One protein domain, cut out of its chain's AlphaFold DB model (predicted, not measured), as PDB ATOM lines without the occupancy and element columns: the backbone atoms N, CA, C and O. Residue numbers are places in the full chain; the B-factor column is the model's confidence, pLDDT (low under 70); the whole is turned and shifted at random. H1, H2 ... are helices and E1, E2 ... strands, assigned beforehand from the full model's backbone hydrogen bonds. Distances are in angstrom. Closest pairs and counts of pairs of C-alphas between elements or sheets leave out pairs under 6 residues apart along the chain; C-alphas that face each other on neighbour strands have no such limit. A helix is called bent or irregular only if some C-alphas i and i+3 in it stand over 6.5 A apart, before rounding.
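This is residues 311 to 363 and 564 to 599 of the 1198 residues of an uncharacterized protein of Planctomycetes bacterium RBG_16_64_12 (UniProt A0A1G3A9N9). The model is a strongly twisted sheet of four parallel strands with helices over one face: H1 covers the half made by E2 and E1, and H2 covers the half made by E4 and E3. The short H3 lies on that same face, beside the strands. The printed part has 89 residues with three named helices and four named strands, in the order E1, H1, E2, E3, H2, E4, H3; the sheet runs E2, E1, E4, E3, and the class is mixed, helices and strands. It is compact, with a radius of gyration of the C-alphas of 13.3 A and spans of 37 by 32 by 25 A.

Start at E1, residues 322 to 327, an inner strand whose pairing is staggered: residues 322 to 324 pair with E4, residues 585 to 588, and residues 324 to 327 with E2, residues 356 to 360. Look for N 588 and O 323, 2.8 A apart, and for N 358 and O 324, also 2.8 A. H1, residues 339 to 351, is on the sheet at a height of 9.7 A, over E2 and only just over E1, where 3 of its C-alphas fall; it runs slantwise to the strands, at 33 degrees to E2 on the local plane. Its closest C-alphas to E2 are Ala 346 and Val 357, 7.3 A. E1, H1 and E2 form a strand-helix-strand unit, two parallel neighbour strands with a helix between, and its crossover is right-handed. Beyond the cut, E3, residues 564 to 567, is an edge strand beside E4, with N 565 and O 585 2.8 A apart. H2, residues 573 to 581, is at a height of 9.4 A over E4 and E3, along the strands, at 8 degrees to E3 on the local plane; its closest C-alphas to E4 are Ala 579 and Gly 586, 5.8 A. E3, H2 and E4 form a second such unit, also right-handed. H1 and H2 on one face of the sheet make two layers, helices on a sheet, yet they are apart. H3, residues 590 to 593, is over none of the strands, at a height of 5.0 A; C-alphas 326 and 593 are its closest to E1, 4.6 A. Every O i to N i+4 pair of H2 is within hydrogen-bond range, 7 of 9 in H1, and H3 is too short for one.

Find C-alpha 322 at (-54.259, 5.701, 23.289); E1 runs 16.9 A from there. H1 runs 19.4 A and is irregular, with C-alphas 340 and 343 7.2 A apart. E2 measures 13.3 A, E3 9.5 A, H2 12.3 A and E4 9.3 A. H3 runs 5.3 A to C-alpha 593 at (-41.020, 3.686, 27.659).

The C-alphas of Ser 313 and Glu 332 are the two farthest apart, 39.4 A. Residues 364 to 563 are not printed, and C-alphas 363 and 564 are 23.6 A apart across the cut. The link from E1 to H1 is long, with 11 residues. The mean pLDDT of the printed part is 95.1, and no printed residue is under 70.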
ATOM      1  N   ASP A 311     -59.403  -3.906   6.844       92.12
ATOM      2  CA  ASP A 311     -60.679  -3.393   7.337       92.12
ATOM      3  C   ASP A 311     -60.500  -2.776   8.743       92.12
ATOM      4  O   ASP A 311     -60.174  -3.500   9.699       92.12
ATOM      5  N   PRO A 312     -60.733  -1.460   8.924       90.44
ATOM      6  CA  PRO A 312     -60.611  -0.800  10.225       90.44
ATOM      7  C   PRO A 312     -61.503  -1.410  11.313       90.44
ATOM      8  O   PRO A 312     -61.138  -1.405  12.491       90.44
ATOM      9  N   SER A 313     -62.645  -2.003  10.948       88.88
ATOM     10  CA  SER A 313     -63.545  -2.683  11.889       88.88
ATOM     11  C   SER A 313     -62.959  -3.993  12.431       88.88
ATOM     12  O   SER A 313     -63.301  -4.438  13.531       88.88
ATOM     13  N   ARG A 314     -61.968  -4.566  11.739       90.12
ATOM     14  CA  ARG A 314     -61.248  -5.783  12.145       90.12
ATOM     15  C   ARG A 314     -59.865  -5.505  12.736       90.12
ATOM     16  O   ARG A 314     -59.264  -6.421  13.282       90.12
ATOM     17  N   SER A 315     -59.384  -4.263  12.678       92.56
ATOM     18  CA  SER A 315     -58.117  -3.828  13.279       92.56
ATOM     19  C   SER A 315     -58.361  -3.146  14.622       92.56
ATOM     20  O   SER A 315     -58.703  -1.965  14.693       92.56
ATOM     21  N   TRP A 316     -58.232  -3.899  15.714       95.12
ATOM     22  CA  TRP A 316     -58.493  -3.347  17.042       95.12
ATOM     23  C   TRP A 316     -57.469  -2.279  17.450       95.12
ATOM     24  O   TRP A 316     -57.860  -1.366  18.173       95.12
ATOM     25  N   ILE A 317     -56.222  -2.360  16.954       95.69
ATOM     26  CA  ILE A 317     -55.138  -1.402  17.236       95.69
ATOM     27  C   ILE A 317     -55.517  -0.012  16.710       95.69
ATOM     28  O   ILE A 317     -55.509   0.955  17.463       95.69
ATOM     29  N   ARG A 318     -55.983   0.082  15.456       92.75
ATOM     30  CA  ARG A 318     -56.454   1.335  14.828       92.75
ATOM     31  C   ARG A 318     -57.627   1.995  15.553       92.75
ATOM     32  O   ARG A 318     -57.906   3.171  15.330       92.75
ATOM     33  N   ARG A 319     -58.346   1.252  16.394       92.94
ATOM     34  CA  ARG A 319     -59.483   1.767  17.169       92.94
ATOM     35  C   ARG A 319     -59.106   2.213  18.581       92.94
ATOM     36  O   ARG A 319     -59.994   2.608  19.325       92.94
ATOM     37  N   GLN A 320     -57.832   2.139  18.954       94.12
ATOM     38  CA  GLN A 320     -57.351   2.661  20.227       94.12
ATOM     39  C   GLN A 320     -56.878   4.097  20.023       94.12
ATOM     40  O   GLN A 320     -55.951   4.335  19.261       94.12
ATOM     41  N   SER A 321     -57.508   5.045  20.710       94.12
ATOM     42  CA  SER A 321     -57.068   6.446  20.772       94.12
ATOM     43  C   SER A 321     -55.744   6.606  21.525       94.12
ATOM     44  O   SER A 321     -54.942   7.465  21.177       94.12
ATOM     45  N   PHE A 322     -55.496   5.743  22.515       97.00
ATOM     46  CA  PHE A 322     -54.259   5.701  23.289       97.00
ATOM     47  C   PHE A 322     -53.816   4.263  23.541       97.00
ATOM     48  O   PHE A 322     -54.651   3.386  23.787       97.00
ATOM     49  N   ILE A 323     -52.504   4.041  23.504       97.50
ATOM     50  CA  ILE A 323     -51.862   2.747  23.741       97.50
ATOM     51  C   ILE A 323     -50.653   2.962  24.646       97.50
ATOM     52  O   ILE A 323     -49.881   3.881  24.395       97.50
ATOM     53  N   GLN A 324     -50.469   2.115  25.661       97.88
ATOM     54  CA  GLN A 324     -49.263   2.139  26.494       97.88
ATOM     55  C   GLN A 324     -48.199   1.205  25.928       97.88
ATOM     56  O   GLN A 324     -48.493   0.035  25.712       97.88
ATOM     57  N   ASP A 325     -46.970   1.686  25.762       97.69
ATOM     58  CA  ASP A 325     -45.797   0.850  25.489       97.69
ATOM     59  C   ASP A 325     -44.835   0.874  26.680       97.69
ATOM     60  O   ASP A 325     -44.694   1.875  27.388       97.69
ATOM     61  N   THR A 326     -44.205  -0.265  26.947       97.81
ATOM     62  CA  THR A 326     -43.162  -0.385  27.958       97.81
ATOM     63  C   THR A 326     -42.103  -1.390  27.513       97.81
ATOM     64  O   THR A 326     -42.401  -2.549  27.223       97.81
ATOM     65  N   MET A 327     -40.846  -0.957  27.536       97.94
ATOM     66  CA  MET A 327     -39.658  -1.783  27.365       97.94
ATOM     67  C   MET A 327     -39.354  -2.505  28.676       97.94
ATOM     68  O   MET A 327     -38.910  -1.899  29.652       97.94
ATOM     69  N   PHE A 328     -39.615  -3.810  28.714       98.12
ATOM     70  CA  PHE A 328     -39.469  -4.625  29.922       98.12
ATOM     71  C   PHE A 328     -38.000  -4.846  30.295       98.12
ATOM     72  O   PHE A 328     -37.656  -4.822  31.479       98.12
ATOM     73  N   LEU A 329     -37.139  -5.000  29.290       97.62
ATOM     74  CA  LEU A 329     -35.692  -5.119  29.423       97.62
ATOM     75  C   LEU A 329     -35.018  -4.246  28.359       97.62
ATOM     76  O   LEU A 329     -35.347  -4.357  27.178       97.62
ATOM     77  N   LEU A 330     -34.093  -3.382  28.776       96.50
ATOM     78  CA  LEU A 330     -33.267  -2.566  27.880       96.50
ATOM     79  C   LEU A 330     -32.057  -3.358  27.344       96.50
ATOM     80  O   LEU A 330     -31.612  -4.289  28.025       96.50
ATOM     81  N   PRO A 331     -31.484  -2.966  26.186       94.81
ATOM     82  CA  PRO A 331     -30.412  -3.714  25.519       94.81
ATOM     83  C   PRO A 331     -29.164  -3.938  26.393       94.81
ATOM     84  O   PRO A 331     -28.524  -4.990  26.320       94.81
ATOM     85  N   GLU A 332     -28.852  -2.991  27.280       95.19
ATOM     86  CA  GLU A 332     -27.708  -3.043  28.202       95.19
ATOM     87  C   GLU A 332     -28.012  -3.786  29.521       95.19
ATOM     88  O   GLU A 332     -27.158  -3.862  30.409       95.19
ATOM     89  N   GLY A 333     -29.213  -4.359  29.665       93.38
ATOM     90  CA  GLY A 333     -29.590  -5.237  30.775       93.38
ATOM     91  C   GLY A 333     -30.376  -4.580  31.915       93.38
ATOM     92  O   GLY A 333     -30.604  -5.233  32.934       93.38
ATOM     93  N   THR A 334     -30.822  -3.327  31.765       94.00
ATOM     94  CA  THR A 334     -31.730  -2.693  32.738       94.00
ATOM     95  C   THR A 334     -33.109  -3.353  32.689       94.00
ATOM     96  O   THR A 334     -33.813  -3.271  31.684       94.00
ATOM     97  N   LEU A 335     -33.508  -3.976  33.800       94.38
ATOM     98  CA  LEU A 335     -34.806  -4.623  33.977       94.38
ATOM     99  C   LEU A 335     -35.839  -3.628  34.531       94.38
ATOM    100  O   LEU A 335     -35.703  -3.150  35.656       94.38
ATOM    101  N   ASN A 336     -36.887  -3.346  33.759       95.50
ATOM    102  CA  ASN A 336     -37.971  -2.436  34.141       95.50
ATOM    103  C   ASN A 336     -39.221  -3.166  34.646       95.50
ATOM    104  O   ASN A 336     -39.915  -2.655  35.523       95.50
ATOM    105  N   CYS A 337     -39.533  -4.329  34.072       96.12
ATOM    106  CA  CYS A 337     -40.760  -5.075  34.346       96.12
ATOM    107  C   CYS A 337     -40.529  -6.565  34.073       96.12
ATOM    108  O   CYS A 337     -39.936  -6.909  33.055       96.12
ATOM    109  N   THR A 338     -40.999  -7.454  34.951       97.81
ATOM    110  CA  THR A 338     -40.984  -8.909  34.715       97.81
ATOM    111  C   THR A 338     -42.351  -9.404  34.243       97.81
ATOM    112  O   THR A 338     -43.361  -8.708  34.352       97.81
ATOM    113  N   PHE A 339     -42.452 -10.649  33.774       98.56
ATOM    114  CA  PHE A 339     -43.757 -11.209  33.398       98.56
ATOM    115  C   PHE A 339     -44.714 -11.376  34.585       98.56
ATOM    116  O   PHE A 339     -45.931 -11.351  34.403       98.56
ATOM    117  N   GLN A 340     -44.188 -11.478  35.809       97.94
ATOM    118  CA  GLN A 340     -45.002 -11.511  37.028       97.94
ATOM    119  C   GLN A 340     -45.625 -10.145  37.356       97.94
ATOM    120  O   GLN A 340     -46.657 -10.094  38.025       97.94
ATOM    121  N   ASP A 341     -45.044  -9.053  36.855       98.12
ATOM    122  CA  ASP A 341     -45.547  -7.691  37.043       98.12
ATOM    123  C   ASP A 341     -46.683  -7.325  36.075       98.12
ATOM    124  O   ASP A 341     -47.422  -6.373  36.347       98.12
ATOM    125  N   ILE A 342     -46.869  -8.083  34.982       98.62
ATOM    126  CA  ILE A 342     -47.869  -7.809  33.932       98.62
ATOM    127  C   ILE A 342     -49.267  -7.508  34.504       98.62
ATOM    128  O   ILE A 342     -49.860  -6.517  34.075       98.62
ATOM    129  N   PRO A 343     -49.817  -8.264  35.482       98.31
ATOM    130  CA  PRO A 343     -51.139  -7.961  36.027       98.31
ATOM    131  C   PRO A 343     -51.237  -6.573  36.670       98.31
ATOM    132  O   PRO A 343     -52.245  -5.891  36.496       98.31
ATOM    133  N   ARG A 344     -50.199  -6.129  37.393       97.88
ATOM    134  CA  ARG A 344     -50.152  -4.777  37.973       97.88
ATOM    135  C   ARG A 344     -49.997  -3.734  36.870       97.88
ATOM    136  O   ARG A 344     -50.781  -2.797  36.817       97.88
ATOM    137  N   TRP A 345     -49.050  -3.941  35.961       97.88
ATOM    138  CA  TRP A 345     -48.771  -3.043  34.837       97.88
ATOM    139  C   TRP A 345     -49.999  -2.808  33.936       97.88
ATOM    140  O   TRP A 345     -50.296  -1.672  33.564       97.88
ATOM    141  N   ALA A 346     -50.765  -3.857  33.635       98.19
ATOM    142  CA  ALA A 346     -52.000  -3.752  32.861       98.19
ATOM    143  C   ALA A 346     -53.154  -3.130  33.663       98.19
ATOM    144  O   ALA A 346     -54.001  -2.441  33.090       98.19
ATOM    145  N   LYS A 347     -53.191  -3.337  34.986       97.94
ATOM    146  CA  LYS A 347     -54.139  -2.644  35.866       97.94
ATOM    147  C   LYS A 347     -53.872  -1.137  35.880       97.94
ATOM    148  O   LYS A 347     -54.828  -0.379  35.746       97.94
ATOM    149  N   ASP A 348     -52.610  -0.717  35.974       96.25
ATOM    150  CA  ASP A 348     -52.227   0.701  35.924       96.25
ATOM    151  C   ASP A 348     -52.743   1.366  34.638       96.25
ATOM    152  O   ASP A 348     -53.359   2.431  34.697       96.25
ATOM    153  N   ALA A 349     -52.564   0.703  33.488       97.06
ATOM    154  CA  ALA A 349     -53.087   1.159  32.200       97.06
ATOM    155  C   ALA A 349     -54.622   1.277  32.218       97.06
ATOM    156  O   ALA A 349     -55.184   2.331  31.901       97.06
ATOM    157  N   ARG A 350     -55.311   0.216  32.654       97.06
ATOM    158  CA  ARG A 350     -56.777   0.151  32.692       97.06
ATOM    159  C   ARG A 350     -57.398   1.219  33.587       97.06
ATOM    160  O   ARG A 350     -58.400   1.817  33.197       97.06
ATOM    161  N   ASP A 351     -56.833   1.455  34.766       95.75
ATOM    162  CA  ASP A 351     -57.351   2.436  35.731       95.75
ATOM    163  C   ASP A 351     -57.306   3.877  35.179       95.75
ATOM    164  O   ASP A 351     -58.081   4.744  35.604       95.75
ATOM    165  N   HIS A 352     -56.464   4.111  34.166       94.62
ATOM    166  CA  HIS A 352     -56.345   5.367  33.420       94.62
ATOM    167  C   HIS A 352     -56.993   5.304  32.024       94.62
ATOM    168  O   HIS A 352     -56.760   6.159  31.174       94.62
ATOM    169  N   GLY A 353     -57.862   4.317  31.788       93.44
ATOM    170  CA  GLY A 353     -58.654   4.189  30.563       93.44
ATOM    171  C   GLY A 353     -57.914   3.572  29.374       93.44
ATOM    172  O   GLY A 353     -58.503   3.456  28.301       93.44
ATOM    173  N   VAL A 354     -56.658   3.148  29.532       96.75
ATOM    174  CA  VAL A 354     -55.875   2.505  28.471       96.75
ATOM    175  C   VAL A 354     -56.138   0.997  28.481       96.75
ATOM    176  O   VAL A 354     -55.801   0.287  29.424       96.75
ATOM    177  N   THR A 355     -56.752   0.493  27.410       97.00
ATOM    178  CA  THR A 355     -57.165  -0.920  27.269       97.00
ATOM    179  C   THR A 355     -56.343  -1.695  26.242       97.00
ATOM    180  O   THR A 355     -56.707  -2.802  25.848       97.00
ATOM    181  N   ALA A 356     -55.239  -1.114  25.788       97.62
ATOM    182  CA  ALA A 356     -54.322  -1.708  24.836       97.62
ATOM    183  C   ALA A 356     -52.893  -1.410  25.262       97.62
ATOM    184  O   ALA A 356     -52.558  -0.256  25.538       97.62
ATOM    185  N   VAL A 357     -52.073  -2.454  25.313       98.25
ATOM    186  CA  VAL A 357     -50.703  -2.359  25.802       98.25
ATOM    187  C   VAL A 357     -49.734  -3.111  24.888       98.25
ATOM    188  O   VAL A 357     -50.017  -4.228  24.450       98.25
ATOM    189  N   LEU A 358     -48.604  -2.482  24.587       98.44
ATOM    190  CA  LEU A 358     -47.485  -3.037  23.839       98.44
ATOM    191  C   LEU A 358     -46.392  -3.457  24.820       98.44
ATOM    192  O   LEU A 358     -46.018  -2.690  25.706       98.44
ATOM    193  N   ILE A 359     -45.897  -4.682  24.663       98.44
ATOM    194  CA  ILE A 359     -44.717  -5.155  25.382       98.44
ATOM    195  C   ILE A 359     -43.518  -5.105  24.436       98.44
ATOM    196  O   ILE A 359     -43.434  -5.862  23.460       98.44
ATOM    197  N   SER A 360     -42.566  -4.248  24.785       97.75
ATOM    198  CA  SER A 360     -41.266  -4.121  24.138       97.75
ATOM    199  C   SER A 360     -40.181  -4.797  24.979       97.75
ATOM    200  O   SER A 360     -40.305  -4.932  26.194       97.75
ATOM    201  N   GLY A 361     -39.109  -5.273  24.337       96.81
ATOM    202  CA  GLY A 361     -37.973  -5.889  25.037       96.81
ATOM    203  C   GLY A 361     -38.320  -7.114  25.883       96.81
ATOM    204  O   GLY A 361     -37.804  -7.275  26.980       96.81
ATOM    205  N   TRP A 362     -39.225  -7.958  25.391       97.38
ATOM    206  CA  TRP A 362     -39.704  -9.165  26.079       97.38
ATOM    207  C   TRP A 362     -38.853 -10.419  25.816       97.38
ATOM    208  O   TRP A 362     -39.012 -11.438  26.491       97.38
ATOM    209  N   HIS A 363     -38.011 -10.374  24.786       97.00
ATOM    210  CA  HIS A 363     -37.261 -11.513  24.274       97.00
ATOM    211  C   HIS A 363     -35.808 -11.491  24.760       97.00
ATOM    212  O   HIS A 363     -35.382 -10.511  25.372       97.00
ATOM    213  N   THR A 564     -49.212   7.201  15.004       93.94
ATOM    214  CA  THR A 564     -48.939   7.381  16.437       93.94
ATOM    215  C   THR A 564     -48.063   8.594  16.733       93.94
ATOM    216  O   THR A 564     -47.101   8.891  16.026       93.94
ATOM    217  N   ARG A 565     -48.367   9.278  17.836       91.56
ATOM    218  CA  ARG A 565     -47.530  10.314  18.450       91.56
ATOM    219  C   ARG A 565     -47.031   9.810  19.799       91.56
ATOM    220  O   ARG A 565     -47.849   9.412  20.626       91.56
ATOM    221  N   ALA A 566     -45.723   9.867  20.020       93.12
ATOM    222  CA  ALA A 566     -45.123   9.582  21.316       93.12
ATOM    223  C   ALA A 566     -45.537  10.624  22.370       93.12
ATOM    224  O   ALA A 566     -45.596  11.818  22.080       93.12
ATOM    225  N   ILE A 567     -45.821  10.155  23.584       94.88
ATOM    226  CA  ILE A 567     -46.031  10.966  24.788       94.88
ATOM    227  C   ILE A 567     -45.258  10.261  25.906       94.88
ATOM    228  O   ILE A 567     -45.733   9.268  26.464       94.88
ATOM    229  N   THR A 568     -44.036  10.710  26.189       93.75
ATOM    230  CA  THR A 568     -43.097  10.006  27.087       93.75
ATOM    231  C   THR A 568     -42.784  10.786  28.362       93.75
ATOM    232  O   THR A 568     -42.570  10.201  29.434       93.75
ATOM    233  N   SER A 569     -42.841  12.110  28.270       92.31
ATOM    234  CA  SER A 569     -42.550  13.017  29.368       92.31
ATOM    235  C   SER A 569     -43.723  13.208  30.336       92.31
ATOM    236  O   SER A 569     -44.875  13.327  29.908       92.31
ATOM    237  N   PRO A 570     -43.459  13.265  31.658       92.38
ATOM    238  CA  PRO A 570     -44.478  13.672  32.616       92.38
ATOM    239  C   PRO A 570     -44.921  15.111  32.328       92.38
ATOM    240  O   PRO A 570     -44.187  15.911  31.758       92.38
ATOM    241  N   TYR A 571     -46.136  15.462  32.743       94.06
ATOM    242  CA  TYR A 571     -46.670  16.823  32.623       94.06
ATOM    243  C   TYR A 571     -46.910  17.327  31.178       94.06
ATOM    244  O   TYR A 571     -47.322  18.470  30.996       94.06
ATOM    245  N   ASP A 572     -46.731  16.524  30.125       93.75
ATOM    246  CA  ASP A 572     -46.956  16.971  28.741       93.75
ATOM    247  C   ASP A 572     -48.449  17.031  28.321       93.75
ATOM    248  O   ASP A 572     -48.923  16.312  27.437       93.75
ATOM    249  N   TYR A 573     -49.221  17.913  28.967       95.81
ATOM    250  CA  TYR A 573     -50.641  18.141  28.663       95.81
ATOM    251  C   TYR A 573     -50.858  18.625  27.221       95.81
ATOM    252  O   TYR A 573     -51.827  18.228  26.573       95.81
ATOM    253  N   LEU A 574     -49.948  19.455  26.699       92.94
ATOM    254  CA  LEU A 574     -50.016  19.967  25.329       92.94
ATOM    255  C   LEU A 574     -49.764  18.857  24.298       92.94
ATOM    256  O   LEU A 574     -50.450  18.823  23.274       92.94
ATOM    257  N   GLY A 575     -48.867  17.908  24.587       91.69
ATOM    258  CA  GLY A 575     -48.673  16.704  23.778       91.69
ATOM    259  C   GLY A 575     -49.950  15.866  23.646       91.69
ATOM    260  O   GLY A 575     -50.330  15.494  22.530       91.69
ATOM    261  N   VAL A 576     -50.675  15.654  24.756       96.69
ATOM    262  CA  VAL A 576     -51.997  14.988  24.756       96.69
ATOM    263  C   VAL A 576     -53.010  15.772  23.920       96.69
ATOM    264  O   VAL A 576     -53.690  15.187  23.073       96.69
ATOM    265  N   ASN A 577     -53.091  17.094  24.107       95.81
ATOM    266  CA  ASN A 577     -54.009  17.956  23.354       95.81
ATOM    267  C   ASN A 577     -53.759  17.843  21.848       95.81
ATOM    268  O   ASN A 577     -54.697  17.645  21.077       95.81
ATOM    269  N   ARG A 578     -52.488  17.899  21.439       89.50
ATOM    270  CA  ARG A 578     -52.084  17.854  20.035       89.50
ATOM    271  C   ARG A 578     -52.361  16.494  19.392       89.50
ATOM    272  O   ARG A 578     -52.795  16.448  18.243       89.50
ATOM    273  N   ALA A 579     -52.176  15.390  20.121       91.75
ATOM    274  CA  ALA A 579     -52.553  14.064  19.626       91.75
ATOM    275  C   ALA A 579     -54.042  14.018  19.234       91.75
ATOM    276  O   ALA A 579     -54.396  13.541  18.156       91.75
ATOM    277  N   VAL A 580     -54.915  14.584  20.069       94.62
ATOM    278  CA  VAL A 580     -56.362  14.587  19.820       94.62
ATOM    279  C   VAL A 580     -56.772  15.615  18.764       94.62
ATOM    280  O   VAL A 580     -57.541  15.277  17.864       94.62
ATOM    281  N   GLN A 581     -56.216  16.829  18.811       88.56
ATOM    282  CA  GLN A 581     -56.476  17.919  17.859       88.56
ATOM    283  C   GLN A 581     -56.186  17.522  16.403       88.56
ATOM    284  O   GLN A 581     -56.821  18.046  15.493       88.56
ATOM    285  N   PHE A 582     -55.264  16.585  16.162       86.00
ATOM    286  CA  PHE A 582     -54.923  16.094  14.822       86.00
ATOM    287  C   PHE A 582     -55.396  14.657  14.545       86.00
ATOM    288  O   PHE A 582     -55.003  14.054  13.545       86.00
ATOM    289  N   SER A 583     -56.262  14.096  15.401       89.19
ATOM    290  CA  SER A 583     -56.764  12.721  15.278       89.19
ATOM    291  C   SER A 583     -55.623  11.706  15.105       89.19
ATOM    292  O   SER A 583     -55.589  10.954  14.127       89.19
ATOM    293  N   GLN A 584     -54.675  11.706  16.033       91.62
ATOM    294  CA  GLN A 584     -53.545  10.780  16.107       91.62
ATOM    295  C   GLN A 584     -53.753   9.814  17.277       91.62
ATOM    296  O   GLN A 584     -54.537  10.087  18.189       91.62
ATOM    297  N   VAL A 585     -53.066   8.673  17.251       95.19
ATOM    298  CA  VAL A 585     -53.029   7.751  18.394       95.19
ATOM    299  C   VAL A 585     -51.951   8.224  19.364       95.19
ATOM    300  O   VAL A 585     -50.794   8.351  18.971       95.19
ATOM    301  N   GLY A 586     -52.298   8.462  20.627       95.94
ATOM    302  CA  GLY A 586     -51.303   8.743  21.661       95.94
ATOM    303  C   GLY A 586     -50.608   7.458  22.104       95.94
ATOM    304  O   GLY A 586     -51.217   6.619  22.770       95.94
ATOM    305  N   LEU A 587     -49.339   7.294  21.742       96.62
ATOM    306  CA  LEU A 587     -48.498   6.234  22.276       96.62
ATOM    307  C   LEU A 587     -47.863   6.721  23.578       96.62
ATOM    308  O   LEU A 587     -46.940   7.535  23.559       96.62
ATOM    309  N   VAL A 588     -48.374   6.239  24.706       97.19
ATOM    310  CA  VAL A 588     -47.893   6.641  26.027       97.19
ATOM    311  C   VAL A 588     -46.750   5.742  26.472       97.19
ATOM    312  O   VAL A 588     -46.900   4.525  26.565       97.19
ATOM    313  N   GLY A 589     -45.607   6.358  26.756       95.50
ATOM    314  CA  GLY A 589     -44.388   5.675  27.174       95.50
ATOM    315  C   GLY A 589     -43.713   6.385  28.340       95.50
ATOM    316  O   GLY A 589     -42.660   6.986  28.130       95.50
ATOM    317  N   PRO A 590     -44.288   6.355  29.554       96.06
ATOM    318  CA  PRO A 590     -43.733   7.051  30.711       96.06
ATOM    319  C   PRO A 590     -42.254   6.728  30.949       96.06
ATOM    320  O   PRO A 590     -41.862   5.558  30.930       96.06
ATOM    321  N   LEU A 591     -41.455   7.773  31.197       93.75
ATOM    322  CA  LEU A 591     -39.991   7.698  31.320       93.75
ATOM    323  C   LEU A 591     -39.377   6.992  30.104       93.75
ATOM    324  O   LEU A 591     -38.787   5.924  30.241       93.75
ATOM    325  N   ASN A 592     -39.608   7.549  28.910       93.19
ATOM    326  CA  ASN A 592     -39.095   7.025  27.642       93.19
ATOM    327  C   ASN A 592     -39.307   5.505  27.496       93.19
ATOM    328  O   ASN A 592     -38.380   4.746  27.218       93.19
ATOM    329  N   TYR A 593     -40.553   5.076  27.717       95.50
ATOM    330  CA  TYR A 593     -41.020   3.686  27.659       95.50
ATOM    331  C   TYR A 593     -40.483   2.760  28.764       95.50
ATOM    332  O   TYR A 593     -40.635   1.545  28.664       95.50
ATOM    333  N   CYS A 594     -39.903   3.271  29.854       95.81
ATOM    334  CA  CYS A 594     -39.373   2.435  30.942       95.81
ATOM    335  C   CYS A 594     -40.330   2.241  32.130       95.81
ATOM    336  O   CYS A 594     -40.003   1.508  33.073       95.81
ATOM    337  N   ARG A 595     -41.501   2.893  32.145       95.88
ATOM    338  CA  ARG A 595     -42.480   2.818  33.248       95.88
ATOM    339  C   ARG A 595     -43.926   2.688  32.746       95.88
ATOM    340  O   ARG A 595     -44.226   2.983  31.596       95.88
ATOM    341  N   SER A 596     -44.829   2.238  33.625       95.38
ATOM    342  CA  SER A 596     -46.280   2.239  33.369       95.38
ATOM    343  C   SER A 596     -46.867   3.644  33.539       95.38
ATOM    344  O   SER A 596     -46.265   4.496  34.197       95.38
ATOM    345  N   VAL A 597     -48.085   3.886  33.034       95.56
ATOM    346  CA  VAL A 597     -48.824   5.145  33.296       95.56
ATOM    347  C   VAL A 597     -49.163   5.356  34.776       95.56
ATOM    348  O   VAL A 597     -49.559   6.452  35.154       95.56
ATOM    349  N   GLY A 598     -48.986   4.332  35.616       94.31
ATOM    350  CA  GLY A 598     -49.104   4.425  37.072       94.31
ATOM    351  C   GLY A 598     -47.862   4.987  37.771       94.31
ATOM    352  O   GLY A 598     -47.838   5.053  38.998       94.31
ATOM    353  N   TRP A 599     -46.813   5.367  37.036       95.19
ATOM    354  CA  TRP A 599     -45.628   6.004  37.607       95.19
ATOM    355  C   TRP A 599     -45.984   7.350  38.253       95.19
ATOM    356  O   TRP A 599     -46.628   8.187  37.630       95.19
TER     357      TRP A 599